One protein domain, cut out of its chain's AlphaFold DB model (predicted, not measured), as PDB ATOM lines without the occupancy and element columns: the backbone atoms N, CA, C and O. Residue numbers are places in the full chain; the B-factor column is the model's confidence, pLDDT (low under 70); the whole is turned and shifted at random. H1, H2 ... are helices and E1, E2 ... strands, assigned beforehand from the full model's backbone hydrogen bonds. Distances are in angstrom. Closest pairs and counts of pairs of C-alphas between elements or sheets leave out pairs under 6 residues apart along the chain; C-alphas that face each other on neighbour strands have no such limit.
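This is residues 9 to 22 and 128 to 192 of the 194 residues of an uncharacterized protein of Sulfitobacter sediminilitoris (UniProt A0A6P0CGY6). Two helices, H2 and H4, run side by side near the middle, and H3 folds back from the end where they finish. A short parallel ribbon of two strands, E1 and E2, stands to one side of these helices, with the small H1 at the opposite end from H3. Residues 128 to 133 stick out as a free arm. The printed part has 79 residues and runs E1, H1, H2, H3, E2, H4, four named helices and two named strands whose order in the sheet is E1, E2; its class is mostly helix. It is compact, with a radius of gyration of the C-alphas of 13.0 A and spans of 37 by 31 by 18 A.

E1, residues 9 to 12, and E2, residues 168 to 172, are parallel neighbours at 26 degrees. N 10 and O 169 are 2.8 A apart, and N 171 and O 10 are 2.9 A apart, both within hydrogen-bond range. H1, residues 15 to 18, is close to but not clearly touching H2, residues 144 to 153; their closest C-alphas, of Ala 16 and Trp 144, are 7.3 A apart. H2 touches H3, residues 158 to 166, at a steep tilt of 53 degrees, opposite ways, closest at the C-alphas of Val 153 and Phe 161, 6.0 A. H2 also touches H4, residues 178 to 191, the same way at a tilt of 38 degrees, only just steep; the closest C-alphas, of Ala 145 and Ile 179, are 7.2 A apart. H3 and H4 are close but not clearly touching, the closest C-alphas being those of Tyr 158 and Phe 191, 6.6 A. E1 is apart from H2, H3 and H4. In H2, H3 and H4 every O i to N i+4 pair is within hydrogen-bond range; H1 is too short for such a pair.

E1 begins at C-alpha 9 (135.948, 164.815, 156.270) and is 9.8 A long; H1 measures 5.0 A. H2 begins at C-alpha 144 (150.137, 165.284, 162.302) and is 14.2 A long. H3 is 12.2 A long and E2 12.8 A. H4, the longest helix at 19.6 A, ends at C-alpha 191 (156.772, 163.722, 143.533).

The two C-alphas farthest apart, of Val 9 and Ile 131, are 37.2 A apart. Residues 23 to 127 are not printed, and C-alphas 22 and 128 are 20.3 A apart across this cut, which lies between H1 and H2. The links printed whole are tight. Residues 128 to 143 form a long stretch with no named element. The mean pLDDT of the printed part is 89.7; residues 131 to 132 are under 70.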
ATOM      1  N   VAL A   9     135.883 163.442 155.761       94.38
ATOM      2  CA  VAL A   9     135.948 164.815 156.270       94.38
ATOM      3  C   VAL A   9     136.888 164.845 157.467       94.38
ATOM      4  O   VAL A   9     136.719 164.071 158.407       94.38
ATOM      5  N   ILE A  10     137.879 165.730 157.422       92.69
ATOM      6  CA  ILE A  10     138.838 165.962 158.500       92.69
ATOM      7  C   ILE A  10     138.588 167.357 159.046       92.69
ATOM      8  O   ILE A  10     138.764 168.352 158.344       92.69
ATOM      9  N   VAL A  11     138.172 167.414 160.306       93.69
ATOM     10  CA  VAL A  11     137.919 168.663 161.019       93.69
ATOM     11  C   VAL A  11     139.105 168.955 161.928       93.69
ATOM     12  O   VAL A  11     139.452 168.121 162.762       93.69
ATOM     13  N   VAL A  12     139.722 170.123 161.765       92.31
ATOM     14  CA  VAL A  12     140.864 170.561 162.576       92.31
ATOM     15  C   VAL A  12     140.571 171.884 163.280       92.31
ATOM     16  O   VAL A  12     139.866 172.743 162.751       92.31
ATOM     17  N   GLY A  13     141.138 172.039 164.475       89.69
ATOM     18  CA  GLY A  13     141.121 173.274 165.262       89.69
ATOM     19  C   GLY A  13     142.534 173.687 165.676       89.69
ATOM     20  O   GLY A  13     143.514 173.114 165.197       89.69
ATOM     21  N   ALA A  14     142.654 174.679 166.562       85.12
ATOM     22  CA  ALA A  14     143.905 175.430 166.732       85.12
ATOM     23  C   ALA A  14     145.076 174.584 167.252       85.12
ATOM     24  O   ALA A  14     146.221 174.815 166.874       85.12
ATOM     25  N   GLY A  15     144.786 173.523 168.013       87.62
ATOM     26  CA  GLY A  15     145.803 172.562 168.455       87.62
ATOM     27  C   GLY A  15     146.532 171.859 167.302       87.62
ATOM     28  O   GLY A  15     147.713 171.561 167.422       87.62
ATOM     29  N   ALA A  16     145.881 171.668 166.150       90.62
ATOM     30  CA  ALA A  16     146.521 171.091 164.966       90.62
ATOM     31  C   ALA A  16     147.562 172.034 164.335       90.62
ATOM     32  O   ALA A  16     148.464 171.578 163.634       90.62
ATOM     33  N   SER A  17     147.426 173.343 164.565       90.62
ATOM     34  CA  SER A  17     148.353 174.362 164.070       90.62
ATOM     35  C   SER A  17     149.489 174.649 165.055       90.62
ATOM     36  O   SER A  17     150.562 175.079 164.636       90.62
ATOM     37  N   GLN A  18     149.295 174.340 166.339       92.12
ATOM     38  CA  GLN A  18     150.308 174.528 167.378       92.12
ATOM     39  C   GLN A  18     151.585 173.716 167.119       92.12
ATOM     40  O   GLN A  18     152.681 174.174 167.417       92.12
ATOM     41  N   GLU A  19     151.484 172.552 166.471       92.69
ATOM     42  CA  GLU A  19     152.658 171.760 166.074       92.69
ATOM     43  C   GLU A  19     153.579 172.485 165.070       92.69
ATOM     44  O   GLU A  19     154.765 172.153 164.951       92.69
ATOM     45  N   PHE A  20     153.052 173.496 164.371       91.44
ATOM     46  CA  PHE A  20     153.789 174.382 163.467       91.44
ATOM     47  C   PHE A  20     154.265 175.675 164.147       91.44
ATOM     48  O   PHE A  20     154.796 176.542 163.460       91.44
ATOM     49  N   ASP A  21     154.102 175.793 165.466       91.75
ATOM     50  CA  ASP A  21     154.384 176.984 166.278       91.75
ATOM     51  C   ASP A  21     153.436 178.166 165.999       91.75
ATOM     52  O   ASP A  21     153.807 179.333 166.130       91.75
ATOM     53  N   LEU A  22     152.191 177.870 165.612       91.81
ATOM     54  CA  LEU A  22     151.121 178.866 165.537       91.81
ATOM     55  C   LEU A  22     150.292 178.919 166.825       91.81
ATOM     56  O   LEU A  22     150.121 177.891 167.481       91.81
ATOM     57  N   PRO A 128     164.283 182.256 152.252       71.69
ATOM     58  CA  PRO A 128     164.712 182.795 150.962       71.69
ATOM     59  C   PRO A 128     166.220 182.657 150.719       71.69
ATOM     60  O   PRO A 128     166.663 182.700 149.574       71.69
ATOM     61  N   SER A 129     167.015 182.507 151.785       72.81
ATOM     62  CA  SER A 129     168.456 182.257 151.696       72.81
ATOM     63  C   SER A 129     168.787 180.793 151.385       72.81
ATOM     64  O   SER A 129     169.920 180.473 151.017       72.81
ATOM     65  N   ASN A 130     167.799 179.896 151.474       72.81
ATOM     66  CA  ASN A 130     167.944 178.524 151.020       72.81
ATOM     67  C   ASN A 130     168.108 178.517 149.496       72.81
ATOM     68  O   ASN A 130     167.153 178.751 148.759       72.81
ATOM     69  N   ILE A 131     169.305 178.155 149.026       65.25
ATOM     70  CA  ILE A 131     169.641 178.042 147.596       65.25
ATOM     71  C   ILE A 131     168.693 177.120 146.812       65.25
ATOM     72  O   ILE A 131     168.570 177.251 145.597       65.25
ATOM     73  N   TYR A 132     168.016 176.192 147.493       67.31
ATOM     74  CA  TYR A 132     167.046 175.285 146.886       67.31
ATOM     75  C   TYR A 132     165.606 175.809 146.951       67.31
ATOM     76  O   TYR A 132     164.742 175.237 146.287       67.31
ATOM     77  N   ASN A 133     165.340 176.858 147.741       72.94
ATOM     78  CA  ASN A 133     164.014 177.415 148.017       72.94
ATOM     79  C   ASN A 133     163.011 176.316 148.430       72.94
ATOM     80  O   ASN A 133     161.914 176.196 147.879       72.94
ATOM     81  N   ARG A 134     163.423 175.451 149.374       78.19
ATOM     82  CA  ARG A 134     162.630 174.308 149.858       78.19
ATOM     83  C   ARG A 134     162.287 174.431 151.336       78.19
ATOM     84  O   ARG A 134     163.088 174.913 152.135       78.19
ATOM     85  N   MET A 135     161.105 173.930 151.675       85.50
ATOM     86  CA  MET A 135     160.665 173.721 153.053       85.50
ATOM     87  C   MET A 135     161.549 172.663 153.733       85.50
ATOM     88  O   MET A 135     161.935 171.679 153.095       85.50
ATOM     89  N   ARG A 136     161.863 172.869 155.016       85.88
ATOM     90  CA  ARG A 136     162.669 171.952 155.839       85.88
ATOM     91  C   ARG A 136     161.762 170.909 156.494       85.88
ATOM     92  O   ARG A 136     161.191 171.140 157.555       85.88
ATOM     93  N   PHE A 137     161.577 169.761 155.844       88.88
ATOM     94  CA  PHE A 137     160.666 168.718 156.340       88.88
ATOM     95  C   PHE A 137     161.169 168.018 157.606       88.88
ATOM     96  O   PHE A 137     160.382 167.393 158.314       88.88
ATOM     97  N   GLU A 138     162.460 168.128 157.909       87.81
ATOM     98  CA  GLU A 138     163.088 167.561 159.099       87.81
ATOM     99  C   GLU A 138     162.461 168.117 160.384       87.81
ATOM    100  O   GLU A 138     162.189 167.359 161.315       87.81
ATOM    101  N   GLU A 139     162.163 169.419 160.401       87.75
ATOM    102  CA  GLU A 139     161.543 170.130 161.529       87.75
ATOM    103  C   GLU A 139     160.047 169.806 161.666       87.75
ATOM    104  O   GLU A 139     159.462 169.938 162.739       87.75
ATOM    105  N   LEU A 140     159.434 169.319 160.585       91.44
ATOM    106  CA  LEU A 140     158.012 168.997 160.500       91.44
ATOM    107  C   LEU A 140     157.731 167.505 160.696       91.44
ATOM    108  O   LEU A 140     156.580 167.084 160.641       91.44
ATOM    109  N   ARG A 141     158.761 166.674 160.887       90.44
ATOM    110  CA  ARG A 141     158.654 165.210 160.778       90.44
ATOM    111  C   ARG A 141     157.648 164.568 161.745       90.44
ATOM    112  O   ARG A 141     157.094 163.520 161.404       90.44
ATOM    113  N   GLU A 142     157.459 165.189 162.910       90.44
ATOM    114  CA  GLU A 142     156.588 164.727 164.000       90.44
ATOM    115  C   GLU A 142     155.186 165.350 163.948       90.44
ATOM    116  O   GLU A 142     154.346 165.002 164.769       90.44
ATOM    117  N   THR A 143     154.904 166.248 162.994       94.50
ATOM    118  CA  THR A 143     153.574 166.858 162.906       94.50
ATOM    119  C   THR A 143     152.535 165.868 162.383       94.50
ATOM    120  O   THR A 143     152.832 164.985 161.563       94.50
ATOM    121  N   TRP A 144     151.278 166.050 162.783       94.88
ATOM    122  CA  TRP A 144     150.137 165.284 162.302       94.88
ATOM    123  C   TRP A 144     150.038 165.347 160.778       94.88
ATOM    124  O   TRP A 144     149.713 164.343 160.152       94.88
ATOM    125  N   ALA A 145     150.371 166.487 160.160       94.44
ATOM    126  CA  ALA A 145     150.327 166.636 158.710       94.44
ATOM    127  C   ALA A 145     151.391 165.768 158.025       94.44
ATOM    128  O   ALA A 145     151.100 165.140 157.007       94.44
ATOM    129  N   SER A 146     152.590 165.647 158.609       95.06
ATOM    130  CA  SER A 146     153.631 164.732 158.126       95.06
ATOM    131  C   SER A 146     153.236 163.271 158.275       95.06
ATOM    132  O   SER A 146     153.443 162.478 157.353       95.06
ATOM    133  N   VAL A 147     152.647 162.896 159.412       95.25
ATOM    134  CA  VAL A 147     152.108 161.544 159.617       95.25
ATOM    135  C   VAL A 147     150.986 161.260 158.617       95.25
ATOM    136  O   VAL A 147     150.973 160.211 157.972       95.25
ATOM    137  N   PHE A 148     150.083 162.217 158.421       95.69
ATOM    138  CA  PHE A 148     148.948 162.075 157.524       95.69
ATOM    139  C   PHE A 148     149.381 161.988 156.057       95.69
ATOM    140  O   PHE A 148     148.920 161.108 155.331       95.69
ATOM    141  N   PHE A 149     150.340 162.810 155.630       95.75
ATOM    142  CA  PHE A 149     150.917 162.725 154.291       95.75
ATOM    143  C   PHE A 149     151.538 161.352 154.033       95.75
ATOM    144  O   PHE A 149     151.244 160.757 153.000       95.75
ATOM    145  N   LYS A 150     152.307 160.798 154.989       95.06
ATOM    146  CA  LYS A 150     152.850 159.429 154.897       95.06
ATOM    147  C   LYS A 150     151.735 158.403 154.663       95.06
ATOM    148  O   LYS A 150     151.856 157.579 153.765       95.06
ATOM    149  N   ILE A 151     150.628 158.483 155.408       94.12
ATOM    150  CA  ILE A 151     149.467 157.593 155.225       94.12
ATOM    151  C   ILE A 151     148.876 157.725 153.815       94.12
ATOM    152  O   ILE A 151     148.506 156.719 153.206       94.12
ATOM    153  N   ILE A 152     148.795 158.945 153.276       93.25
ATOM    154  CA  ILE A 152     148.246 159.170 151.938       93.25
ATOM    155  C   ILE A 152     149.204 158.663 150.847       93.25
ATOM    156  O   ILE A 152     148.737 158.089 149.871       93.25
ATOM    157  N   VAL A 153     150.522 158.816 150.975       95.06
ATOM    158  CA  VAL A 153     151.454 158.430 149.893       95.06
ATOM    159  C   VAL A 153     151.860 156.954 149.897       95.06
ATOM    160  O   VAL A 153     152.344 156.451 148.885       95.06
ATOM    161  N   VAL A 154     151.683 156.232 151.008       94.38
ATOM    162  CA  VAL A 154     152.110 154.825 151.119       94.38
ATOM    163  C   VAL A 154     151.518 153.969 149.993       94.38
ATOM    164  O   VAL A 154     150.303 153.825 149.872       94.38
ATOM    165  N   LYS A 155     152.409 153.342 149.207       92.69
ATOM    166  CA  LYS A 155     152.084 152.465 148.065       92.69
ATOM    167  C   LYS A 155     151.219 153.138 146.983       92.69
ATOM    168  O   LYS A 155     150.464 152.442 146.305       92.69
ATOM    169  N   ARG A 156     151.318 154.461 146.819       93.25
ATOM    170  CA  ARG A 156     150.628 155.223 145.767       93.25
ATOM    171  C   ARG A 156     151.636 155.934 144.866       93.25
ATOM    172  O   ARG A 156     152.659 156.420 145.342       93.25
ATOM    173  N   ASP A 157     151.342 155.979 143.571       94.25
ATOM    174  CA  ASP A 157     151.994 156.896 142.636       94.25
ATOM    175  C   ASP A 157     151.328 158.284 142.696       94.25
ATOM    176  O   ASP A 157     150.487 158.546 143.560       94.25
ATOM    177  N   TYR A 158     151.739 159.197 141.813       94.31
ATOM    178  CA  TYR A 158     151.229 160.567 141.815       94.31
ATOM    179  C   TYR A 158     149.728 160.647 141.497       94.31
ATOM    180  O   TYR A 158     148.992 161.324 142.212       94.31
ATOM    181  N   GLU A 159     149.254 159.916 140.488       94.69
ATOM    182  CA  GLU A 159     147.839 159.917 140.095       94.69
ATOM    183  C   GLU A 159     146.957 159.309 141.193       94.69
ATOM    184  O   GLU A 159     145.945 159.892 141.591       94.69
ATOM    185  N   ALA A 160     147.381 158.185 141.778       93.62
ATOM    186  CA  ALA A 160     146.683 157.569 142.901       93.62
ATOM    187  C   ALA A 160     146.711 158.452 144.160       93.62
ATOM    188  O   ALA A 160     145.757 158.448 144.940       93.62
ATOM    189  N   PHE A 161     147.784 159.219 144.381       93.94
ATOM    190  CA  PHE A 161     147.842 160.229 145.437       93.94
ATOM    191  C   PHE A 161     146.827 161.355 145.199       93.94
ATOM    192  O   PHE A 161     146.106 161.714 146.131       93.94
ATOM    193  N   LEU A 162     146.736 161.881 143.971       93.50
ATOM    194  CA  LEU A 162     145.777 162.930 143.614       93.50
ATOM    195  C   LEU A 162     144.329 162.463 143.787       93.50
ATOM    196  O   LEU A 162     143.520 163.185 144.366       93.50
ATOM    197  N   ALA A 163     144.015 161.240 143.354       92.00
ATOM    198  CA  ALA A 163     142.703 160.637 143.574       92.00
ATOM    199  C   ALA A 163     142.400 160.440 145.072       92.00
ATOM    200  O   ALA A 163     141.288 160.684 145.533       92.00
ATOM    201  N   ALA A 164     143.395 160.037 145.869       91.38
ATOM    202  CA  ALA A 164     143.215 159.878 147.308       91.38
ATOM    203  C   ALA A 164     142.955 161.221 148.011       91.38
ATOM    204  O   ALA A 164     142.017 161.321 148.803       91.38
ATOM    205  N   ILE A 165     143.762 162.252 147.736       91.38
ATOM    206  CA  ILE A 165     143.615 163.561 148.386       91.38
ATOM    207  C   ILE A 165     142.345 164.295 147.942       91.38
ATOM    208  O   ILE A 165     141.754 164.996 148.757       91.38
ATOM    209  N   SER A 166     141.874 164.094 146.705       91.75
ATOM    210  CA  SER A 166     140.625 164.698 146.219       91.75
ATOM    211  C   SER A 166     139.375 164.136 146.905       91.75
ATOM    212  O   SER A 166     138.369 164.833 147.007       91.75
ATOM    213  N   SER A 167     139.450 162.916 147.451       91.56
ATOM    214  CA  SER A 167     138.384 162.323 148.275       91.56
ATOM    215  C   SER A 167     138.325 162.859 149.717       91.56
ATOM    216  O   SER A 167     137.439 162.476 150.490       91.56
ATOM    217  N   ILE A 168     139.270 163.719 150.115       93.19
ATOM    218  CA  ILE A 168     139.383 164.245 151.477       93.19
ATOM    219  C   ILE A 168     138.966 165.715 151.503       93.19
ATOM    220  O   ILE A 168     139.516 166.554 150.797       93.19
ATOM    221  N   THR A 169     138.023 166.044 152.383       93.62
ATOM    222  CA  THR A 169     137.623 167.424 152.672       93.62
ATOM    223  C   THR A 169     138.207 167.860 154.007       93.62
ATOM    224  O   THR A 169     137.939 167.237 155.033       93.62
ATOM    225  N   PHE A 170     138.970 168.952 154.012       92.81
ATOM    226  CA  PHE A 170     139.436 169.591 155.242       92.81
ATOM    227  C   PHE A 170     138.502 170.729 155.646       92.81
ATOM    228  O   PHE A 170     138.229 171.623 154.847       92.81
ATOM    229  N   ILE A 171     138.070 170.724 156.904       92.06
ATOM    230  CA  ILE A 171     137.391 171.847 157.552       92.06
ATOM    231  C   ILE A 171     138.338 172.372 158.630       92.06
ATOM    232  O   ILE A 171     138.613 171.674 159.605       92.06
ATOM    233  N   SER A 172     138.859 173.584 158.432       89.44
ATOM    234  CA  SER A 172     139.759 174.243 159.381       89.44
ATOM    235  C   SER A 172     139.018 175.334 160.138       89.44
ATOM    236  O   SER A 172     138.496 176.259 159.522       89.44
ATOM    237  N   PHE A 173     139.013 175.237 161.466       86.06
ATOM    238  CA  PHE A 173     138.551 176.292 162.373       86.06
ATOM    239  C   PHE A 173     139.694 177.229 162.806       86.06
ATOM    240  O   PHE A 173     139.582 177.911 163.822       86.06
ATOM    241  N   ASN A 174     140.792 177.262 162.042       81.44
ATOM    242  CA  ASN A 174     141.958 178.111 162.295       81.44
ATOM    243  C   ASN A 174     142.099 179.190 161.225       81.44
ATOM    244  O   ASN A 174     141.677 179.012 160.082       81.44
ATOM    245  N   TYR A 175     142.768 180.283 161.583       76.12
ATOM    246  CA  TYR A 175     143.004 181.420 160.691       76.12
ATOM    247  C   TYR A 175     144.182 181.227 159.724       76.12
ATOM    248  O   TYR A 175     144.388 182.054 158.835       76.12
ATOM    249  N   ASP A 176     144.975 180.172 159.906       81.25
ATOM    250  CA  ASP A 176     146.232 179.966 159.192       81.25
ATOM    251  C   ASP A 176     146.110 179.141 157.904       81.25
ATOM    252  O   ASP A 176     145.072 178.570 157.560       81.25
ATOM    253  N   ARG A 177     147.220 179.090 157.162       85.44
ATOM    254  CA  ARG A 177     147.330 178.378 155.882       85.44
ATOM    255  C   ARG A 177     148.182 177.107 155.975       85.44
ATOM    256  O   ARG A 177     148.631 176.625 154.928       85.44
ATOM    257  N   CYS A 178     148.388 176.546 157.172       89.31
ATOM    258  CA  CYS A 178     149.338 175.457 157.427       89.31
ATOM    259  C   CYS A 178     149.105 174.237 156.551       89.31
ATOM    260  O   CYS A 178     150.020 173.795 155.860       89.31
ATOM    261  N   ILE A 179     147.870 173.722 156.524       91.56
ATOM    262  CA  ILE A 179     147.523 172.526 155.743       91.56
ATOM    263  C   ILE A 179     147.858 172.748 154.270       91.56
ATOM    264  O   ILE A 179     148.557 171.942 153.656       91.56
ATOM    265  N   LYS A 180     147.399 173.870 153.703       90.50
ATOM    266  CA  LYS A 180     147.635 174.188 152.294       90.50
ATOM    267  C   LYS A 180     149.129 174.281 151.999       90.50
ATOM    268  O   LYS A 180     149.583 173.680 151.025       90.50
ATOM    269  N   GLN A 181     149.880 175.031 152.805       90.56
ATOM    270  CA  GLN A 181     151.319 175.186 152.604       90.56
ATOM    271  C   GLN A 181     152.039 173.843 152.703       90.56
ATOM    272  O   GLN A 181     152.731 173.454 151.761       90.56
ATOM    273  N   PHE A 182     151.818 173.111 153.794       93.06
ATOM    274  CA  PHE A 182     152.456 171.828 154.040       93.06
ATOM    275  C   PHE A 182     152.227 170.854 152.880       93.06
ATOM    276  O   PHE A 182     153.188 170.381 152.279       93.06
ATOM    277  N   PHE A 183     150.967 170.602 152.503       93.75
ATOM    278  CA  PHE A 183     150.644 169.641 151.444       93.75
ATOM    279  C   PHE A 183     151.179 170.067 150.074       93.75
ATOM    280  O   PHE A 183     151.644 169.218 149.313       93.75
ATOM    281  N   THR A 184     151.178 171.369 149.773       91.94
ATOM    282  CA  THR A 184     151.736 171.892 148.515       91.94
ATOM    283  C   THR A 184     153.235 171.618 148.428       91.94
ATOM    284  O   THR A 184     153.720 171.092 147.424       91.94
ATOM    285  N   HIS A 185     153.985 171.946 149.481       92.00
ATOM    286  CA  HIS A 185     155.429 171.737 149.503       92.00
ATOM    287  C   HIS A 185     155.791 170.250 149.592       92.00
ATOM    288  O   HIS A 185     156.715 169.813 148.902       92.00
ATOM    289  N   ALA A 186     155.064 169.464 150.390       93.44
ATOM    290  CA  ALA A 186     155.292 168.030 150.540       93.44
ATOM    291  C   ALA A 186     155.087 167.292 149.213       93.44
ATOM    292  O   ALA A 186     155.957 166.526 148.802       93.44
ATOM    293  N   ALA A 187     153.997 167.583 148.491       93.31
ATOM    294  CA  ALA A 187     153.736 166.987 147.184       93.31
ATOM    295  C   ALA A 187     154.807 167.373 146.152       93.31
ATOM    296  O   ALA A 187     155.337 166.497 145.468       93.31
ATOM    297  N   ARG A 188     155.189 168.659 146.083       91.50
ATOM    298  CA  ARG A 188     156.274 169.127 145.202       91.50
ATOM    299  C   ARG A 188     157.589 168.404 145.462       91.50
ATOM    300  O   ARG A 188     158.231 167.943 144.524       91.50
ATOM    301  N   SER A 189     157.966 168.280 146.731       91.56
ATOM    302  CA  SER A 189     159.203 167.613 147.136       91.56
ATOM    303  C   SER A 189     159.169 166.111 146.830       91.56
ATOM    304  O   SER A 189     160.068 165.591 146.169       91.56
ATOM    305  N   TYR A 190     158.108 165.418 147.258       93.94
ATOM    306  CA  TYR A 190     158.006 163.959 147.185       93.94
ATOM    307  C   TYR A 190     157.848 163.440 145.748       93.94
ATOM    308  O   TYR A 190     158.502 162.469 145.373       93.94
ATOM    309  N   PHE A 191     157.036 164.113 144.925       93.94
ATOM    310  CA  PHE A 191     156.772 163.722 143.533       93.94
ATOM    311  C   PHE A 191     157.634 164.470 142.505       93.94
ATOM    312  O   PHE A 191     157.470 164.255 141.308       93.94
ATOM    313  N   ARG A 192     158.575 165.316 142.953       90.50
ATOM    314  CA  ARG A 192     159.478 166.114 142.097       90.50
ATOM    315  C   ARG A 192     158.732 167.018 141.104       90.50
ATOM    316  O   ARG A 192     159.069 167.065 139.924       90.50
TER     317      ARG A 192